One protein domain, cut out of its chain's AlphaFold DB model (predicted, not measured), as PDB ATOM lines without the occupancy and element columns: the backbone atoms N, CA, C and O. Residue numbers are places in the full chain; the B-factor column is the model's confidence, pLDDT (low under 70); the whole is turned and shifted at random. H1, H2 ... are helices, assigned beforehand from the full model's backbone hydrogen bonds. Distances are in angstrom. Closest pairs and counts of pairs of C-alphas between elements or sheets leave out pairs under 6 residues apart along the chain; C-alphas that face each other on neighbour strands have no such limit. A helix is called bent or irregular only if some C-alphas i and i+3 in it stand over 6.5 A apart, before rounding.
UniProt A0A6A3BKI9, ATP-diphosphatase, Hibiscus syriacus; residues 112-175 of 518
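AT A GLANCE: This is residues 112 to 175 of the 518 residues of the protein "ATP-diphosphatase" of Hibiscus syriacus (UniProt A0A6A3BKI9). Two helices of similar length, H1 and then H2, cross at a slant and run the same way, and the long loop of residues 131 to 155 turns back along the domain's length to join them. The printed part has 64 residues, with two named helices and no named strand; its class is all helix. It is elongated, spanning 40 by 24 by 17 A, and only just loose, close to compact, with a radius of gyration of the C-alphas of 13.2 A.

IN THESE COORDINATES: H1, residues 112 to 130, begins at C-alpha 112 (25.730, -6.395, -17.873) and measures 26.7 A. It has a kink of 27 degrees near residue 121 and is only just irregular: C-alphas 121 and 124 are 6.7 A apart. H2, residues 156 to 173, measures 26.0 A and ends at C-alpha 173 (27.381, -10.556, -35.540).

HOW THE PARTS SIT: H1, with residues 115 to 123 alone, touches residues 162 to 169 of H2. Their closest C-alphas, of Ala 119 and Ile 169, are 6.4 A apart. They run the same way at a steep tilt of 47 degrees. Every O i to N i+4 pair is within hydrogen-bond range in H2, and 13 of 15 in H1.

THE WHOLE: The two C-alphas farthest apart, of Arg 136 and Pro 155, are 40.5 A apart. The printed part has no cut, and H1 to H2 is a long link. Mean pLDDT of the printed part is 77.0; residues 112 to 116, 148 to 150, 153 to 154 and 173 to 175 are under 70.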
ATOM      1  N   PRO A 112      24.591  -6.172 -16.977       46.62
ATOM      2  CA  PRO A 112      25.730  -6.395 -17.873       46.62
ATOM      3  C   PRO A 112      26.292  -7.822 -17.810       46.62
ATOM      4  O   PRO A 112      26.689  -8.370 -18.836       46.62
ATOM      5  N   PHE A 113      26.314  -8.456 -16.631       49.59
ATOM      6  CA  PHE A 113      26.946  -9.769 -16.452       49.59
ATOM      7  C   PHE A 113      26.147 -10.886 -17.144       49.59
ATOM      8  O   PHE A 113      26.712 -11.777 -17.782       49.59
ATOM      9  N   LEU A 114      24.816 -10.789 -17.090       56.16
ATOM     10  CA  LEU A 114      23.904 -11.716 -17.759       56.16
ATOM     11  C   LEU A 114      24.047 -11.646 -19.293       56.16
ATOM     12  O   LEU A 114      24.066 -12.680 -19.964       56.16
ATOM     13  N   MET A 115      24.214 -10.432 -19.835       59.56
ATOM     14  CA  MET A 115      24.472 -10.166 -21.259       59.56
ATOM     15  C   MET A 115      25.745 -10.872 -21.747       59.56
ATOM     16  O   MET A 115      25.725 -11.581 -22.756       59.56
ATOM     17  N   THR A 116      26.843 -10.728 -20.998       63.38
ATOM     18  CA  THR A 116      28.135 -11.345 -21.329       63.38
ATOM     19  C   THR A 116      28.036 -12.869 -21.368       63.38
ATOM     20  O   THR A 116      28.531 -13.491 -22.309       63.38
ATOM     21  N   ASN A 117      27.338 -13.484 -20.408       77.38
ATOM     22  CA  ASN A 117      27.168 -14.940 -20.354       77.38
ATOM     23  C   ASN A 117      26.353 -15.479 -21.544       77.38
ATOM     24  O   ASN A 117      26.746 -16.475 -22.153       77.38
ATOM     25  N   LEU A 118      25.275 -14.792 -21.938       80.31
ATOM     26  CA  LEU A 118      24.476 -15.162 -23.112       80.31
ATOM     27  C   LEU A 118      25.284 -15.048 -24.416       80.31
ATOM     28  O   LEU A 118      25.280 -15.963 -25.240       80.31
ATOM     29  N   ALA A 119      26.044 -13.960 -24.583       79.00
ATOM     30  CA  ALA A 119      26.931 -13.785 -25.731       79.00
ATOM     31  C   ALA A 119      28.038 -14.852 -25.777       79.00
ATOM     32  O   ALA A 119      28.368 -15.346 -26.854       79.00
ATOM     33  N   THR A 120      28.576 -15.245 -24.619       83.88
ATOM     34  CA  THR A 120      29.598 -16.298 -24.503       83.88
ATOM     35  C   THR A 120      29.042 -17.683 -24.854       83.88
ATOM     36  O   THR A 120      29.783 -18.512 -25.377       83.88
ATOM     37  N   ALA A 121      27.742 -17.928 -24.651       83.38
ATOM     38  CA  ALA A 121      27.080 -19.155 -25.097       83.38
ATOM     39  C   ALA A 121      26.800 -19.170 -26.613       83.38
ATOM     40  O   ALA A 121      27.053 -20.179 -27.266       83.38
ATOM     41  N   ILE A 122      26.303 -18.063 -27.184       85.19
ATOM     42  CA  ILE A 122      25.853 -18.009 -28.589       85.19
ATOM     43  C   ILE A 122      27.021 -17.851 -29.579       85.19
ATOM     44  O   ILE A 122      27.081 -18.561 -30.583       85.19
ATOM     45  N   LYS A 123      27.980 -16.951 -29.315       84.06
ATOM     46  CA  LYS A 123      29.064 -16.611 -30.265       84.06
ATOM     47  C   LYS A 123      29.886 -17.817 -30.767       84.06
ATOM     48  O   LYS A 123      30.154 -17.865 -31.971       84.06
ATOM     49  N   PRO A 124      30.273 -18.805 -29.930       87.62
ATOM     50  CA  PRO A 124      31.051 -19.961 -30.389       87.62
ATOM     51  C   PRO A 124      30.319 -20.850 -31.400       87.62
ATOM     52  O   PRO A 124      30.972 -21.552 -32.171       87.62
ATOM     53  N   LEU A 125      28.984 -20.837 -31.391       85.38
ATOM     54  CA  LEU A 125      28.148 -21.648 -32.275       85.38
ATOM     55  C   LEU A 125      28.023 -21.022 -33.653       85.38
ATOM     56  O   LEU A 125      28.199 -21.717 -34.648       85.38
ATOM     57  N   ILE A 126      27.816 -19.706 -33.704       86.31
ATOM     58  CA  ILE A 126      27.809 -18.949 -34.959       86.31
ATOM     59  C   ILE A 126      29.185 -19.054 -35.633       86.31
ATOM     60  O   ILE A 126      29.264 -19.469 -36.784       86.31
ATOM     61  N   SER A 127      30.279 -18.875 -34.879       84.25
ATOM     62  CA  SER A 127      31.646 -19.063 -35.404       84.25
ATOM     63  C   SER A 127      31.983 -20.511 -35.801       84.25
ATOM     64  O   SER A 127      32.951 -20.758 -36.527       84.25
ATOM     65  N   TRP A 128      31.223 -21.500 -35.320       87.69
ATOM     66  CA  TRP A 128      31.326 -22.872 -35.812       87.69
ATOM     67  C   TRP A 128      30.503 -23.073 -37.091       87.69
ATOM     68  O   TRP A 128      31.028 -23.667 -38.031       87.69
ATOM     69  N   ALA A 129      29.277 -22.544 -37.152       84.25
ATOM     70  CA  ALA A 129      28.401 -22.607 -38.320       84.25
ATOM     71  C   ALA A 129      29.022 -21.913 -39.545       84.25
ATOM     72  O   ALA A 129      29.057 -22.513 -40.617       84.25
ATOM     73  N   GLU A 130      29.618 -20.727 -39.368       84.56
ATOM     74  CA  GLU A 130      30.432 -20.040 -40.386       84.56
ATOM     75  C   GLU A 130      31.476 -20.992 -40.997       84.56
ATOM     76  O   GLU A 130      31.574 -21.129 -42.206       84.56
ATOM     77  N   LYS A 131      32.190 -21.770 -40.174       86.25
ATOM     78  CA  LYS A 131      33.206 -22.726 -40.657       86.25
ATOM     79  C   LYS A 131      32.636 -23.964 -41.357       86.25
ATOM     80  O   LYS A 131      33.422 -24.742 -41.888       86.25
ATOM     81  N   GLN A 132      31.327 -24.219 -41.279       89.38
ATOM     82  CA  GLN A 132      30.672 -25.335 -41.978       89.38
ATOM     83  C   GLN A 132      29.987 -24.889 -43.277       89.38
ATOM     84  O   GLN A 132      29.877 -25.682 -44.211       89.38
ATOM     85  N   ILE A 133      29.511 -23.645 -43.338       85.12
ATOM     86  CA  ILE A 133      28.759 -23.101 -44.470       85.12
ATOM     87  C   ILE A 133      29.745 -22.441 -45.454       85.12
ATOM     88  O   ILE A 133      30.586 -21.654 -45.031       85.12
ATOM     89  N   PRO A 134      29.679 -22.703 -46.773       90.44
ATOM     90  CA  PRO A 134      30.509 -21.982 -47.739       90.44
ATOM     91  C   PRO A 134      30.174 -20.483 -47.754       90.44
ATOM     92  O   PRO A 134      29.001 -20.129 -47.836       90.44
ATOM     93  N   GLU A 135      31.179 -19.599 -47.769       85.94
ATOM     94  CA  GLU A 135      30.987 -18.141 -47.600       85.94
ATOM     95  C   GLU A 135      29.963 -17.513 -48.558       85.94
ATOM     96  O   GLU A 135      29.216 -16.604 -48.194       85.94
ATOM     97  N   ARG A 136      29.885 -18.030 -49.791       87.31
ATOM     98  CA  ARG A 136      28.911 -17.587 -50.801       87.31
ATOM     99  C   ARG A 136      27.451 -17.794 -50.372       87.31
ATOM    100  O   ARG A 136      26.587 -17.038 -50.803       87.31
ATOM    101  N   GLU A 137      27.186 -18.791 -49.526       87.44
ATOM    102  CA  GLU A 137      25.842 -19.137 -49.058       87.44
ATOM    103  C   GLU A 137      25.425 -18.338 -47.819       87.44
ATOM    104  O   GLU A 137      24.230 -18.271 -47.548       87.44
ATOM    105  N   TYR A 138      26.339 -17.654 -47.111       83.62
ATOM    106  CA  TYR A 138      26.012 -16.892 -45.890       83.62
ATOM    107  C   TYR A 138      24.841 -15.909 -46.074       83.62
ATOM    108  O   TYR A 138      24.060 -15.695 -45.153       83.62
ATOM    109  N   LYS A 139      24.696 -15.314 -47.268       80.75
ATOM    110  CA  LYS A 139      23.603 -14.375 -47.597       80.75
ATOM    111  C   LYS A 139      22.247 -15.058 -47.832       80.75
ATOM    112  O   LYS A 139      21.218 -14.394 -47.751       80.75
ATOM    113  N   ASN A 140      22.257 -16.353 -48.145       83.38
ATOM    114  CA  ASN A 140      21.077 -17.169 -48.436       83.38
ATOM    115  C   ASN A 140      20.680 -18.052 -47.241       83.38
ATOM    116  O   ASN A 140      19.502 -18.388 -47.092       83.38
ATOM    117  N   THR A 141      21.641 -18.421 -46.389       82.12
ATOM    118  CA  THR A 141      21.406 -19.213 -45.182       82.12
ATOM    119  C   THR A 141      20.563 -18.431 -44.181       82.12
ATOM    120  O   THR A 141      20.888 -17.310 -43.795       82.12
ATOM    121  N   ARG A 142      19.464 -19.041 -43.730       82.62
ATOM    122  CA  ARG A 142      18.585 -18.465 -42.711       82.62
ATOM    123  C   ARG A 142      18.970 -19.020 -41.351       82.62
ATOM    124  O   ARG A 142      18.960 -20.228 -41.158       82.62
ATOM    125  N   LEU A 143      19.270 -18.135 -40.409       79.69
ATOM    126  CA  LEU A 143      19.534 -18.518 -39.029       79.69
ATOM    127  C   LEU A 143      18.233 -18.513 -38.220       79.69
ATOM    128  O   LEU A 143      17.558 -17.487 -38.133       79.69
ATOM    129  N   PHE A 144      17.925 -19.635 -37.573       80.94
ATOM    130  CA  PHE A 144      16.825 -19.747 -36.620       80.94
ATOM    131  C   PHE A 144      17.364 -20.099 -35.232       80.94
ATOM    132  O   PHE A 144      18.226 -20.964 -35.095       80.94
ATOM    133  N   LEU A 145      16.836 -19.444 -34.196       80.25
ATOM    134  CA  LEU A 145      17.137 -19.745 -32.798       80.25
ATOM    135  C   LEU A 145      15.827 -20.038 -32.064       80.25
ATOM    136  O   LEU A 145      15.028 -19.132 -31.823       80.25
ATOM    137  N   TYR A 146      15.617 -21.302 -31.703       75.81
ATOM    138  CA  TYR A 146      14.420 -21.749 -30.994       75.81
ATOM    139  C   TYR A 146      14.706 -21.982 -29.510       75.81
ATOM    140  O   TYR A 146      15.650 -22.673 -29.132       75.81
ATOM    141  N   ALA A 147      13.856 -21.410 -28.656       72.81
ATOM    142  CA  ALA A 147      13.887 -21.617 -27.215       72.81
ATOM    143  C   ALA A 147      12.833 -22.658 -26.803       72.81
ATOM    144  O   ALA A 147      11.671 -22.577 -27.201       72.81
ATOM    145  N   THR A 148      13.230 -23.630 -25.980       68.38
ATOM    146  CA  THR A 148      12.381 -24.773 -25.601       68.38
ATOM    147  C   THR A 148      11.852 -24.651 -24.159       68.38
ATOM    148  O   THR A 148      11.775 -23.558 -23.590       68.38
ATOM    149  N   ALA A 149      11.447 -25.767 -23.543       58.56
ATOM    150  CA  ALA A 149      10.778 -25.806 -22.240       58.56
ATOM    151  C   ALA A 149      11.557 -25.158 -21.076       58.56
ATOM    152  O   ALA A 149      10.934 -24.775 -20.091       58.56
ATOM    153  N   GLY A 150      12.883 -24.994 -21.173       63.16
ATOM    154  CA  GLY A 150      13.667 -24.264 -20.167       63.16
ATOM    155  C   GLY A 150      13.278 -22.785 -20.059       63.16
ATOM    156  O   GLY A 150      13.072 -22.286 -18.957       63.16
ATOM    157  N   VAL A 151      13.100 -22.101 -21.195       70.25
ATOM    158  CA  VAL A 151      12.734 -20.672 -21.231       70.25
ATOM    159  C   VAL A 151      11.256 -20.463 -20.891       70.25
ATOM    160  O   VAL A 151      10.918 -19.468 -20.259       70.25
ATOM    161  N   ARG A 152      10.384 -21.438 -21.200       70.38
ATOM    162  CA  ARG A 152       8.952 -21.413 -20.825       70.38
ATOM    163  C   ARG A 152       8.695 -21.376 -19.308       70.38
ATOM    164  O   ARG A 152       7.586 -21.056 -18.902       70.38
ATOM    165  N   ARG A 153       9.685 -21.736 -18.484       59.47
ATOM    166  CA  ARG A 153       9.598 -21.753 -17.009       59.47
ATOM    167  C   ARG A 153      10.055 -20.454 -16.354       59.47
ATOM    168  O   ARG A 153       9.879 -20.292 -15.150       59.47
ATOM    169  N   LEU A 154      10.716 -19.581 -17.109       63.12
ATOM    170  CA  LEU A 154      11.225 -18.322 -16.585       63.12
ATOM    171  C   LEU A 154      10.082 -17.305 -16.454       63.12
ATOM    172  O   LEU A 154       9.139 -17.351 -17.249       63.12
ATOM    173  N   PRO A 155      10.168 -16.355 -15.505       77.62
ATOM    174  CA  PRO A 155       9.297 -15.187 -15.488       77.62
ATOM    175  C   PRO A 155       9.247 -14.503 -16.860       77.62
ATOM    176  O   PRO A 155      10.260 -14.416 -17.553       77.62
ATOM    177  N   ASN A 156       8.085 -13.959 -17.236       73.81
ATOM    178  CA  ASN A 156       7.882 -13.325 -18.549       73.81
ATOM    179  C   ASN A 156       8.889 -12.198 -18.854       73.81
ATOM    180  O   ASN A 156       9.215 -11.967 -20.015       73.81
ATOM    181  N   ALA A 157       9.392 -11.508 -17.826       71.69
ATOM    182  CA  ALA A 157      10.443 -10.504 -17.980       71.69
ATOM    183  C   ALA A 157      11.782 -11.129 -18.415       71.69
ATOM    184  O   ALA A 157      12.426 -10.614 -19.325       71.69
ATOM    185  N   ASP A 158      12.166 -12.260 -17.822       77.12
ATOM    186  CA  ASP A 158      13.449 -12.929 -18.059       77.12
ATOM    187  C   ASP A 158      13.453 -13.684 -19.397       77.12
ATOM    188  O   ASP A 158      14.446 -13.665 -20.126       77.12
ATOM    189  N   SER A 159      12.333 -14.319 -19.761       76.62
ATOM    190  CA  SER A 159      12.180 -14.986 -21.061       76.62
ATOM    191  C   SER A 159      12.158 -13.984 -22.220       76.62
ATOM    192  O   SER A 159      12.836 -14.203 -23.227       76.62
ATOM    193  N   LYS A 160      11.467 -12.847 -22.053       78.25
ATOM    194  CA  LYS A 160      11.509 -11.723 -22.999       78.25
ATOM    195  C   LYS A 160      12.912 -11.117 -23.090       78.25
ATOM    196  O   LYS A 160      13.418 -10.945 -24.197       78.25
ATOM    197  N   TRP A 161      13.569 -10.877 -21.952       84.62
ATOM    198  CA  TRP A 161      14.946 -10.382 -21.914       84.62
ATOM    199  C   TRP A 161      15.884 -11.309 -22.699       84.62
ATOM    200  O   TRP A 161      16.612 -10.834 -23.567       84.62
ATOM    201  N   LEU A 162      15.825 -12.630 -22.482       81.56
ATOM    202  CA  LEU A 162      16.638 -13.597 -23.231       81.56
ATOM    203  C   LEU A 162      16.393 -13.523 -24.741       81.56
ATOM    204  O   LEU A 162      17.353 -13.585 -25.511       81.56
ATOM    205  N   GLN A 163      15.138 -13.384 -25.173       79.81
ATOM    206  CA  GLN A 163      14.776 -13.308 -26.588       79.81
ATOM    207  C   GLN A 163      15.322 -12.035 -27.255       79.81
ATOM    208  O   GLN A 163      15.992 -12.124 -28.284       79.81
ATOM    209  N   GLU A 164      15.093 -10.867 -26.650       80.25
ATOM    210  CA  GLU A 164      15.556  -9.567 -27.162       80.25
ATOM    211  C   GLU A 164      17.090  -9.486 -27.203       80.25
ATOM    212  O   GLU A 164      17.683  -9.023 -28.180       80.25
ATOM    213  N   ASN A 165      17.753 -10.003 -26.168       83.12
ATOM    214  CA  ASN A 165      19.209  -9.988 -26.071       83.12
ATOM    215  C   ASN A 165      19.869 -11.011 -27.007       83.12
ATOM    216  O   ASN A 165      20.893 -10.700 -27.617       83.12
ATOM    217  N   SER A 166      19.271 -12.194 -27.192       85.19
ATOM    218  CA  SER A 166      19.726 -13.158 -28.205       85.19
ATOM    219  C   SER A 166      19.613 -12.572 -29.611       85.19
ATOM    220  O   SER A 166      20.555 -12.684 -30.391       85.19
ATOM    221  N   TRP A 167      18.503 -11.892 -29.920       81.00
ATOM    222  CA  TRP A 167      18.329 -11.197 -31.196       81.00
ATOM    223  C   TRP A 167      19.429 -10.156 -31.427       81.00
ATOM    224  O   TRP A 167      20.101 -10.209 -32.454       81.00
ATOM    225  N   SER A 168      19.688  -9.291 -30.439       81.25
ATOM    226  CA  SER A 168      20.747  -8.274 -30.500       81.25
ATOM    227  C   SER A 168      22.139  -8.870 -30.760       81.25
ATOM    228  O   SER A 168      22.879  -8.371 -31.612       81.25
ATOM    229  N   ILE A 169      22.481  -9.988 -30.099       82.88
ATOM    230  CA  ILE A 169      23.743 -10.714 -30.329       82.88
ATOM    231  C   ILE A 169      23.836 -11.199 -31.781       82.88
ATOM    232  O   ILE A 169      24.854 -10.970 -32.432       82.88
ATOM    233  N   LEU A 170      22.784 -11.841 -32.297       81.44
ATOM    234  CA  LEU A 170      22.773 -12.382 -33.657       81.44
ATOM    235  C   LEU A 170      22.863 -11.271 -34.712       81.44
ATOM    236  O   LEU A 170      23.692 -11.353 -35.619       81.44
ATOM    237  N   THR A 171      22.085 -10.194 -34.573       78.19
ATOM    238  CA  THR A 171      22.145  -9.051 -35.500       78.19
ATOM    239  C   THR A 171      23.485  -8.320 -35.440       78.19
ATOM    240  O   THR A 171      23.997  -7.896 -36.474       78.19
ATOM    241  N   GLY A 172      24.086  -8.218 -34.250       72.50
ATOM    242  CA  GLY A 172      25.396  -7.597 -34.056       72.50
ATOM    243  C   GLY A 172      26.556  -8.398 -34.657       72.50
ATOM    244  O   GLY A 172      27.580  -7.810 -34.990       72.50
ATOM    245  N   MET A 173      26.404  -9.716 -34.830       66.81
ATOM    246  CA  MET A 173      27.381 -10.556 -35.540       66.81
ATOM    247  C   MET A 173      27.184 -10.533 -37.058       66.81
ATOM    248  O   MET A 173      28.159 -10.452 -37.796       66.81
ATOM    249  N   MET A 174      25.936 -10.580 -37.534       63.97
ATOM    250  CA  MET A 174      25.626 -10.716 -38.966       63.97
ATOM    251  C   MET A 174      25.687  -9.398 -39.761       63.97
ATOM    252  O   MET A 174      25.353  -9.387 -40.946       63.97
ATOM    253  N   GLY A 175      26.070  -8.279 -39.130       54.44
ATOM    254  CA  GLY A 175      26.370  -7.001 -39.795       54.44
ATOM    255  C   GLY A 175      25.225  -6.385 -40.612       54.44
ATOM    256  O   GLY A 175      25.466  -5.523 -41.453       54.44
TER     257      GLY A 175